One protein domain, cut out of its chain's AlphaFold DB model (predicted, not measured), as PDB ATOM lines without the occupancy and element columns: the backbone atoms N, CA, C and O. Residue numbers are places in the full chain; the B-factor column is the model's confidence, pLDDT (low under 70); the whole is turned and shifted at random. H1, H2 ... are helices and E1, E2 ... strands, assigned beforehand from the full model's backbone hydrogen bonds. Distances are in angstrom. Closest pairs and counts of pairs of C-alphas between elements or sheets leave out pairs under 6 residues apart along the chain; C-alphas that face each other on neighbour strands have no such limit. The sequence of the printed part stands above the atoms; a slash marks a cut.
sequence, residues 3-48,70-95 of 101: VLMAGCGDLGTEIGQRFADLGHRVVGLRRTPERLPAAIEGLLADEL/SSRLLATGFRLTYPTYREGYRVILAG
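This is residues 3 to 48 and 70 to 95 of the 101 residues of an uncharacterized protein of Halopolyspora algeriensis (UniProt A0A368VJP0). A small sheet of three parallel strands has one helix, H1, laid over one face. Away from this two-layer head, residues 70 to 95 make an arm holding H4 and the short H3, and its residues 70 to 81 stick out free and lengthen the whole. The printed part has 72 residues with four named helices and three named strands, in the order E1 H1 E2 E3 H2 H3 H4, class mixed. The sheet's order is E1 E2 E3. The whole is loose, with a radius of gyration of the C-alphas of 16.0 A, and elongated, spanning 48 by 27 by 18 A.

In the sheet, E2, residues 25 to 30, is the inner strand, between the edge strands E1, residues 3 to 6, and E3, residues 41 to 44. E1 and E2 are parallel at 13 degrees, with N 5 and O 27 at 2.8 A and N 29 and O 5 at 2.9 A, both within hydrogen-bond range. E2 and E3 are parallel at 29 degrees, with N 28 and O 41 within hydrogen-bond range at 2.8 A. H1, residues 10 to 21, is on the sheet at a height of 9.3 A, over E1 and E2. It runs along the strands, at 11 degrees to E2 on the local plane. The closest C-alphas of H1 and E2 are those of Ala 20 and Val 26, 6.2 A apart. E1, H1 and E2 form a strand-helix-strand unit, two parallel neighbour strands with a helix between them, and its crossover is right-handed. H2, residues 45 to 48, only grazes the sheet. H4, residues 85 to 93, and H3, residues 71 to 74, are not on the sheet; both are apart from H1 and from each other. Every O i to N i+4 pair is within hydrogen-bond range in H1 and H4; H2 and H3 are too short for such a pair.

E2 measures 16.2 A from first to last C-alpha, E1 10.0 A and E3 9.8 A. E1 begins at C-alpha 3, (3.127, -50.359, 47.515). H1 measures 16.8 A and begins at C-alpha 10, (11.140, -35.375, 49.566). H2 measures 5.9 A and H3 5.1 A. H4 measures 12.0 A and ends at C-alpha 93, (-4.259, -36.382, 46.664).

The two C-alphas farthest apart are those of Glu 47 and Gly 77, at 49.2 A. Residues 49 to 69 are not printed, and C-alphas 48 and 70 are 38.8 A apart across this cut. Of the links that are printed whole, none is long. Mean pLDDT of the printed part is 88.5, and no printed residue is under 70.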
ATOM      1  N   VAL A   3       3.046 -51.542  48.383       93.25
ATOM      2  CA  VAL A   3       3.127 -50.359  47.515       93.25
ATOM      3  C   VAL A   3       4.572 -50.188  47.052       93.25
ATOM      4  O   VAL A   3       5.460 -49.988  47.875       93.25
ATOM      5  N   LEU A   4       4.806 -50.256  45.740       92.00
ATOM      6  CA  LEU A   4       6.099 -49.932  45.134       92.00
ATOM      7  C   LEU A   4       6.096 -48.473  44.666       92.00
ATOM      8  O   LEU A   4       5.185 -48.058  43.950       92.00
ATOM      9  N   MET A   5       7.130 -47.713  45.019       91.88
ATOM     10  CA  MET A   5       7.299 -46.328  44.588       91.88
ATOM     11  C   MET A   5       8.549 -46.138  43.734       91.88
ATOM     12  O   MET A   5       9.675 -46.363  44.181       91.88
ATOM     13  N   ALA A   6       8.341 -45.640  42.515       85.56
ATOM     14  CA  ALA A   6       9.392 -45.183  41.616       85.56
ATOM     15  C   ALA A   6       9.477 -43.649  41.680       85.56
ATOM     16  O   ALA A   6       8.806 -42.940  40.934       85.56
ATOM     17  N   GLY A   7      10.268 -43.140  42.628       82.69
ATOM     18  CA  GLY A   7      10.428 -41.703  42.868       82.69
ATOM     19  C   GLY A   7      10.498 -41.364  44.352       82.69
ATOM     20  O   GLY A   7       9.503 -40.973  44.950       82.69
ATOM     21  N   CYS A   8      11.688 -41.478  44.947       88.94
ATOM     22  CA  CYS A   8      11.889 -41.325  46.392       88.94
ATOM     23  C   CYS A   8      12.660 -40.044  46.769       88.94
ATOM     24  O   CYS A   8      13.695 -40.091  47.441       88.94
ATOM     25  N   GLY A   9      12.200 -38.901  46.252       83.69
ATOM     26  CA  GLY A   9      12.591 -37.569  46.740       83.69
ATOM     27  C   GLY A   9      11.739 -37.139  47.939       83.69
ATOM     28  O   GLY A   9      10.965 -37.942  48.447       83.69
ATOM     29  N   ASP A  10      11.815 -35.872  48.350       83.06
ATOM     30  CA  ASP A  10      11.140 -35.375  49.566       83.06
ATOM     31  C   ASP A  10       9.640 -35.709  49.615       83.06
ATOM     32  O   ASP A  10       9.130 -36.177  50.630       83.06
ATOM     33  N   LEU A  11       8.935 -35.525  48.495       83.06
ATOM     34  CA  LEU A  11       7.513 -35.852  48.394       83.06
ATOM     35  C   LEU A  11       7.251 -37.360  48.429       83.06
ATOM     36  O   LEU A  11       6.369 -37.809  49.154       83.06
ATOM     37  N   GLY A  12       7.994 -38.132  47.634       89.38
ATOM     38  CA  GLY A  12       7.820 -39.583  47.580       89.38
ATOM     39  C   GLY A  12       8.049 -40.206  48.949       89.38
ATOM     40  O   GLY A  12       7.262 -41.021  49.402       89.38
ATOM     41  N   THR A  13       9.067 -39.739  49.662       91.50
ATOM     42  CA  THR A  13       9.338 -40.150  51.033       91.50
ATOM     43  C   THR A  13       8.182 -39.837  51.992       91.50
ATOM     44  O   THR A  13       7.827 -40.689  52.800       91.50
ATOM     45  N   GLU A  14       7.561 -38.661  51.889       92.69
ATOM     46  CA  GLU A  14       6.419 -38.286  52.736       92.69
ATOM     47  C   GLU A  14       5.188 -39.169  52.468       92.69
ATOM     48  O   GLU A  14       4.595 -39.710  53.401       92.69
ATOM     49  N   ILE A  15       4.874 -39.407  51.192       93.38
ATOM     50  CA  ILE A  15       3.786 -40.305  50.780       93.38
ATOM     51  C   ILE A  15       4.042 -41.732  51.281       93.38
ATOM     52  O   ILE A  15       3.135 -42.382  51.803       93.38
ATOM     53  N   GLY A  16       5.279 -42.220  51.159       93.94
ATOM     54  CA  GLY A  16       5.657 -43.551  51.633       93.94
ATOM     55  C   GLY A  16       5.497 -43.705  53.140       93.94
ATOM     56  O   GLY A  16       4.989 -44.728  53.588       93.94
ATOM     57  N   GLN A  17       5.838 -42.672  53.915       94.06
ATOM     58  CA  GLN A  17       5.628 -42.675  55.361       94.06
ATOM     59  C   GLN A  17       4.139 -42.811  55.706       94.06
ATOM     60  O   GLN A  17       3.777 -43.664  56.507       94.06
ATOM     61  N   ARG A  18       3.259 -42.063  55.027       94.56
ATOM     62  CA  ARG A  18       1.803 -42.170  55.238       94.56
ATOM     63  C   ARG A  18       1.256 -43.555  54.905       94.56
ATOM     64  O   ARG A  18       0.376 -44.046  55.602       94.56
ATOM     65  N   PHE A  19       1.752 -44.195  53.845       95.81
ATOM     66  CA  PHE A  19       1.339 -45.560  53.520       95.81
ATOM     67  C   PHE A  19       1.815 -46.572  54.566       95.81
ATOM     68  O   PHE A  19       1.057 -47.480  54.909       95.81
ATOM     69  N   ALA A  20       3.028 -46.402  55.098       95.50
ATOM     70  CA  ALA A  20       3.529 -47.224  56.193       95.50
ATOM     71  C   ALA A  20       2.695 -47.035  57.473       95.50
ATOM     72  O   ALA A  20       2.316 -48.023  58.099       95.50
ATOM     73  N   ASP A  21       2.318 -45.794  57.805       96.00
ATOM     74  CA  ASP A  21       1.460 -45.475  58.957       96.00
ATOM     75  C   ASP A  21       0.057 -46.106  58.831       96.00
ATOM     76  O   ASP A  21      -0.576 -46.441  59.831       96.00
ATOM     77  N   LEU A  22      -0.419 -46.331  57.601       96.44
ATOM     78  CA  LEU A  22      -1.658 -47.061  57.300       96.44
ATOM     79  C   LEU A  22      -1.484 -48.596  57.300       96.44
ATOM     80  O   LEU A  22      -2.420 -49.328  56.977       96.44
ATOM     81  N   GLY A  23      -0.299 -49.106  57.650       96.06
ATOM     82  CA  GLY A  23       0.004 -50.537  57.738       96.06
ATOM     83  C   GLY A  23       0.326 -51.206  56.398       96.06
ATOM     84  O   GLY A  23       0.294 -52.436  56.290       96.06
ATOM     85  N   HIS A  24       0.616 -50.437  55.347       97.12
ATOM     86  CA  HIS A  24       1.092 -50.999  54.085       97.12
ATOM     87  C   HIS A  24       2.595 -51.277  54.134       97.12
ATOM     88  O   HIS A  24       3.366 -50.524  54.721       97.12
ATOM     89  N   ARG A  25       3.032 -52.334  53.443       97.25
ATOM     90  CA  ARG A  25       4.459 -52.540  53.169       97.25
ATOM     91  C   ARG A  25       4.854 -51.623  52.017       97.25
ATOM     92  O   ARG A  25       4.275 -51.740  50.937       97.25
ATOM     93  N   VAL A  26       5.823 -50.738  52.226       97.00
ATOM     94  CA  VAL A  26       6.247 -49.757  51.218       97.00
ATOM     95  C   VAL A  26       7.659 -50.073  50.754       97.00
ATOM     96  O   VAL A  26       8.573 -50.144  51.570       97.00
ATOM     97  N   VAL A  27       7.829 -50.233  49.443       95.50
ATOM     98  CA  VAL A  27       9.122 -50.461  48.793       95.50
ATOM     99  C   VAL A  27       9.464 -49.237  47.948       95.50
ATOM    100  O   VAL A  27       8.684 -48.832  47.087       95.50
ATOM    101  N   GLY A  28      10.616 -48.621  48.194       92.75
ATOM    102  CA  GLY A  28      11.089 -47.433  47.489       92.75
ATOM    103  C   GLY A  28      12.264 -47.749  46.572       92.75
ATOM    104  O   GLY A  28      13.336 -48.116  47.043       92.75
ATOM    105  N   LEU A  29      12.098 -47.536  45.266       90.75
ATOM    106  CA  LEU A  29      13.180 -47.680  44.293       90.75
ATOM    107  C   LEU A  29      14.108 -46.455  44.344       90.75
ATOM    108  O   LEU A  29      13.667 -45.321  44.105       90.75
ATOM    109  N   ARG A  30      15.396 -46.656  44.652       86.50
ATOM    110  CA  ARG A  30      16.389 -45.570  44.726       86.50
ATOM    111  C   ARG A  30      17.808 -46.068  44.431       86.50
ATOM    112  O   ARG A  30      18.175 -47.170  44.796       86.50
ATOM    113  N   ARG A  31      18.637 -45.203  43.833       82.06
ATOM    114  CA  ARG A  31      20.086 -45.445  43.626       82.06
ATOM    115  C   ARG A  31      20.910 -45.476  44.920       82.06
ATOM    116  O   ARG A  31      22.008 -45.996  44.943       82.06
ATOM    117  N   THR A  32      20.406 -44.845  45.977       82.88
ATOM    118  CA  THR A  32      21.046 -44.779  47.301       82.88
ATOM    119  C   THR A  32      19.960 -45.066  48.336       82.88
ATOM    120  O   THR A  32      19.361 -44.116  48.863       82.88
ATOM    121  N   PRO A  33      19.565 -46.340  48.501       84.50
ATOM    122  CA  PRO A  33      18.435 -46.741  49.338       84.50
ATOM    123  C   PRO A  33      18.621 -46.362  50.813       84.50
ATOM    124  O   PRO A  33      17.639 -46.083  51.490       84.50
ATOM    125  N   GLU A  34      19.859 -46.188  51.278       86.69
ATOM    126  CA  GLU A  34      20.212 -45.769  52.644       86.69
ATOM    127  C   GLU A  34      19.684 -44.366  52.994       86.69
ATOM    128  O   GLU A  34      19.633 -43.977  54.157       86.69
ATOM    129  N   ARG A  35      19.292 -43.574  51.986       87.12
ATOM    130  CA  ARG A  35      18.696 -42.240  52.167       87.12
ATOM    131  C   ARG A  35      17.179 -42.267  52.372       87.12
ATOM    132  O   ARG A  35      16.565 -41.198  52.424       87.12
ATOM    133  N   LEU A  36      16.557 -43.441  52.364       90.25
ATOM    134  CA  LEU A  36      15.134 -43.606  52.651       90.25
ATOM    135  C   LEU A  36      14.915 -43.662  54.170       90.25
ATOM    136  O   LEU A  36      15.766 -44.187  54.886       90.25
ATOM    137  N   PRO A  37      13.794 -43.138  54.692       92.50
ATOM    138  CA  PRO A  37      13.405 -43.398  56.070       92.50
ATOM    139  C   PRO A  37      13.207 -44.887  56.322       92.50
ATOM    140  O   PRO A  37      12.784 -45.619  55.432       92.50
ATOM    141  N   ALA A  38      13.402 -45.294  57.575       93.44
ATOM    142  CA  ALA A  38      13.298 -46.688  58.003       93.44
ATOM    143  C   ALA A  38      11.942 -47.349  57.692       93.44
ATOM    144  O   ALA A  38      11.871 -48.564  57.554       93.44
ATOM    145  N   ALA A  39      10.870 -46.561  57.570       93.38
ATOM    146  CA  ALA A  39       9.539 -47.060  57.238       93.38
ATOM    147  C   ALA A  39       9.383 -47.500  55.766       93.38
ATOM    148  O   ALA A  39       8.362 -48.083  55.409       93.38
ATOM    149  N   ILE A  40      10.365 -47.204  54.907       95.06
ATOM    150  CA  ILE A  40      10.348 -47.530  53.481       95.06
ATOM    151  C   ILE A  40      11.493 -48.500  53.195       95.06
ATOM    152  O   ILE A  40      12.666 -48.153  53.318       95.06
ATOM    153  N   GLU A  41      11.148 -49.710  52.763       94.12
ATOM    154  CA  GLU A  41      12.109 -50.724  52.341       94.12
ATOM    155  C   GLU A  41      12.796 -50.263  51.051       94.12
ATOM    156  O   GLU A  41      12.150 -50.052  50.024       94.12
ATOM    157  N   GLY A  42      14.108 -50.054  51.104       89.69
ATOM    158  CA  GLY A  42      14.868 -49.615  49.943       89.69
ATOM    159  C   GLY A  42      15.126 -50.751  48.963       89.69
ATOM    160  O   GLY A  42      15.678 -51.777  49.342       89.69
ATOM    161  N   LEU A  43      14.784 -50.532  47.694       86.75
ATOM    162  CA  LEU A  43      15.200 -51.380  46.583       86.75
ATOM    163  C   LEU A  43      16.262 -50.638  45.770       86.75
ATOM    164  O   LEU A  43      16.002 -49.539  45.258       86.75
ATOM    165  N   LEU A  44      17.459 -51.225  45.675       83.38
ATOM    166  CA  LEU A  44      18.554 -50.651  44.906       83.38
ATOM    167  C   LEU A  44      18.196 -50.704  43.420       83.38
ATOM    168  O   LEU A  44      17.951 -51.770  42.862       83.38
ATOM    169  N   ALA A  45      18.146 -49.535  42.781       75.88
ATOM    170  CA  ALA A  45      17.695 -49.441  41.394       75.88
ATOM    171  C   ALA A  45      18.547 -50.267  40.417       75.88
ATOM    172  O   ALA A  45      18.013 -50.791  39.440       75.88
ATOM    173  N   ASP A  46      19.834 -50.425  40.721       72.44
ATOM    174  CA  ASP A  46      20.793 -51.137  39.875       72.44
ATOM    175  C   ASP A  46      20.597 -52.667  39.910       72.44
ATOM    176  O   ASP A  46      20.987 -53.362  38.973       72.44
ATOM    177  N   GLU A  47      19.924 -53.208  40.934       73.50
ATOM    178  CA  GLU A  47      19.646 -54.649  41.055       73.50
ATOM    179  C   GLU A  47      18.474 -55.125  40.184       73.50
ATOM    180  O   GLU A  47      18.251 -56.326  40.048       73.50
ATOM    181  N   LEU A  48      17.740 -54.214  39.533       75.00
ATOM    182  CA  LEU A  48      16.641 -54.582  38.634       75.00
ATOM    183  C   LEU A  48      17.110 -55.271  37.340       75.00
ATOM    184  O   LEU A  48      16.274 -55.719  36.558       75.00
ATOM    185  N   SER A  70      11.376 -16.952  42.515       91.75
ATOM    186  CA  SER A  70      10.024 -16.502  42.170       91.75
ATOM    187  C   SER A  70       9.793 -14.999  42.372       91.75
ATOM    188  O   SER A  70       8.709 -14.515  42.052       91.75
ATOM    189  N   SER A  71      10.783 -14.228  42.831       95.38
ATOM    190  CA  SER A  71      10.630 -12.806  43.180       95.38
ATOM    191  C   SER A  71      10.110 -11.967  42.015       95.38
ATOM    192  O   SER A  71       9.217 -11.143  42.198       95.38
ATOM    193  N   ARG A  72      10.601 -12.210  40.791       96.00
ATOM    194  CA  ARG A  72      10.126 -11.489  39.596       96.00
ATOM    195  C   ARG A  72       8.681 -11.828  39.236       96.00
ATOM    196  O   ARG A  72       7.976 -10.953  38.751       96.00
ATOM    197  N   LEU A  73       8.247 -13.067  39.471       96.00
ATOM    198  CA  LEU A  73       6.859 -13.476  39.261       96.00
ATOM    199  C   LEU A  73       5.948 -12.826  40.304       96.00
ATOM    200  O   LEU A  73       4.915 -12.275  39.952       96.00
ATOM    201  N   LEU A  74       6.349 -12.838  41.576       95.38
ATOM    202  CA  LEU A  74       5.581 -12.218  42.658       95.38
ATOM    203  C   LEU A  74       5.470 -10.695  42.483       95.38
ATOM    204  O   LEU A  74       4.418 -10.119  42.756       95.38
ATOM    205  N   ALA A  75       6.514 -10.048  41.957       97.31
ATOM    206  CA  ALA A  75       6.527  -8.611  41.684       97.31
ATOM    207  C   ALA A  75       5.504  -8.160  40.623       97.31
ATOM    208  O   ALA A  75       5.159  -6.982  40.594       97.31
ATOM    209  N   THR A  76       4.979  -9.058  39.778       97.50
ATOM    210  CA  THR A  76       3.895  -8.707  38.836       97.50
ATOM    211  C   THR A  76       2.523  -8.610  39.511       97.50
ATOM    212  O   THR A  76       1.544  -8.247  38.864       97.50
ATOM    213  N   GLY A  77       2.428  -8.954  40.802       96.81
ATOM    214  CA  GLY A  77       1.164  -9.102  41.520       96.81
ATOM    215  C   GLY A  77       0.533 -10.489  41.370       96.81
ATOM    216  O   GLY A  77      -0.567 -10.716  41.880       96.81
ATOM    217  N   PHE A  78       1.215 -11.431  40.705       95.94
ATOM    218  CA  PHE A  78       0.767 -12.816  40.603       95.94
ATOM    219  C   PHE A  78       0.689 -13.470  41.990       95.94
ATOM    220  O   PHE A  78       1.667 -13.493  42.740       95.94
ATOM    221  N   ARG A  79      -0.476 -14.038  42.329       95.88
ATOM    222  CA  ARG A  79      -0.689 -14.760  43.592       95.88
ATOM    223  C   ARG A  79      -0.705 -16.257  43.339       95.88
ATOM    224  O   ARG A  79      -1.550 -16.763  42.608       95.88
ATOM    225  N   LEU A  80       0.218 -16.963  43.983       92.69
ATOM    226  CA  LEU A  80       0.261 -18.418  43.952       92.69
ATOM    227  C   LEU A  80      -0.928 -18.980  44.737       92.69
ATOM    228  O   LEU A  80      -1.004 -18.796  45.950       92.69
ATOM    229  N   THR A  81      -1.812 -19.719  44.063       91.38
ATOM    230  CA  THR A  81      -2.853 -20.524  44.728       91.38
ATOM    231  C   THR A  81      -2.229 -21.570  45.656       91.38
ATOM    232  O   THR A  81      -2.765 -21.863  46.720       91.38
ATOM    233  N   TYR A  82      -1.055 -22.088  45.277       88.12
ATOM    234  CA  TYR A  82      -0.273 -23.051  46.047       88.12
ATOM    235  C   TYR A  82       1.163 -22.527  46.219       88.12
ATOM    236  O   TYR A  82       2.008 -22.769  45.356       88.12
ATOM    237  N   PRO A  83       1.452 -21.758  47.290       86.69
ATOM    238  CA  PRO A  83       2.763 -21.129  47.493       86.69
ATOM    239  C   PRO A  83       3.906 -22.125  47.683       86.69
ATOM    240  O   PRO A  83       5.060 -21.816  47.391       86.69
ATOM    241  N   THR A  84       3.591 -23.327  48.165       84.31
ATOM    242  CA  THR A  84       4.526 -24.444  48.223       84.31
ATOM    243  C   THR A  84       3.911 -25.670  47.556       84.31
ATOM    244  O   THR A  84       2.701 -25.752  47.328       84.31
ATOM    245  N   TYR A  85       4.741 -26.675  47.279       73.06
ATOM    246  CA  TYR A  85       4.259 -27.948  46.745       73.06
ATOM    247  C   TYR A  85       3.233 -28.621  47.677       73.06
ATOM    248  O   TYR A  85       2.363 -29.352  47.208       73.06
ATOM    249  N   ARG A  86       3.304 -28.374  48.992       78.44
ATOM    250  CA  ARG A  86       2.487 -29.072  49.993       78.44
ATOM    251  C   ARG A  86       1.001 -28.781  49.821       78.44
ATOM    252  O   ARG A  86       0.196 -29.705  49.900       78.44
ATOM    253  N   GLU A  87       0.631 -27.523  49.587       85.62
ATOM    254  CA  GLU A  87      -0.770 -27.135  49.404       85.62
ATOM    255  C   GLU A  87      -1.342 -27.746  48.122       85.62
ATOM    256  O   GLU A  87      -2.412 -28.351  48.164       85.62
ATOM    257  N   GLY A  88      -0.604 -27.660  47.010       79.62
ATOM    258  CA  GLY A  88      -1.053 -28.187  45.720       79.62
ATOM    259  C   GLY A  88      -1.222 -29.705  45.732       79.62
ATOM    260  O   GLY A  88      -2.237 -30.226  45.271       79.62
ATOM    261  N   TYR A  89      -0.274 -30.431  46.334       74.06
ATOM    262  CA  TYR A  89      -0.369 -31.887  46.420       74.06
ATOM    263  C   TYR A  89      -1.497 -32.368  47.329       74.06
ATOM    264  O   TYR A  89      -2.119 -33.371  46.993       74.06
ATOM    265  N   ARG A  90      -1.825 -31.664  48.424       79.25
ATOM    266  CA  ARG A  90      -3.000 -32.019  49.245       79.25
ATOM    267  C   ARG A  90      -4.282 -32.037  48.409       79.25
ATOM    268  O   ARG A  90      -5.073 -32.962  48.546       79.25
ATOM    269  N   VAL A  91      -4.456 -31.065  47.513       82.00
ATOM    270  CA  VAL A  91      -5.621 -30.983  46.616       82.00
ATOM    271  C   VAL A  91      -5.621 -32.120  45.590       82.00
ATOM    272  O   VAL A  91      -6.656 -32.745  45.366       82.00
ATOM    273  N   ILE A  92      -4.461 -32.440  45.008       79.62
ATOM    274  CA  ILE A  92      -4.325 -33.552  44.051       79.62
ATOM    275  C   ILE A  92      -4.627 -34.897  44.724       79.62
ATOM    276  O   ILE A  92      -5.391 -35.691  44.181       79.62
ATOM    277  N   LEU A  93      -4.060 -35.143  45.907       73.94
ATOM    278  CA  LEU A  93      -4.259 -36.382  46.664       73.94
ATOM    279  C   LEU A  93      -5.700 -36.531  47.169       73.94
ATOM    280  O   LEU A  93      -6.189 -37.649  47.278       73.94
ATOM    281  N   ALA A  94      -6.393 -35.419  47.419       77.31
ATOM    282  CA  ALA A  94      -7.827 -35.403  47.701       77.31
ATOM    283  C   ALA A  94      -8.706 -35.627  46.448       77.31
ATOM    284  O   ALA A  94      -9.928 -35.632  46.554       77.31
ATOM    285  N   GLY A  95      -8.113 -35.817  45.264       80.56
ATOM    286  CA  GLY A  95      -8.836 -36.097  44.019       80.56
ATOM    287  C   GLY A  95      -9.343 -34.857  43.279       80.56
ATOM    288  O   GLY A  95     -10.117 -34.982  42.337       80.56
TER     289      GLY A  95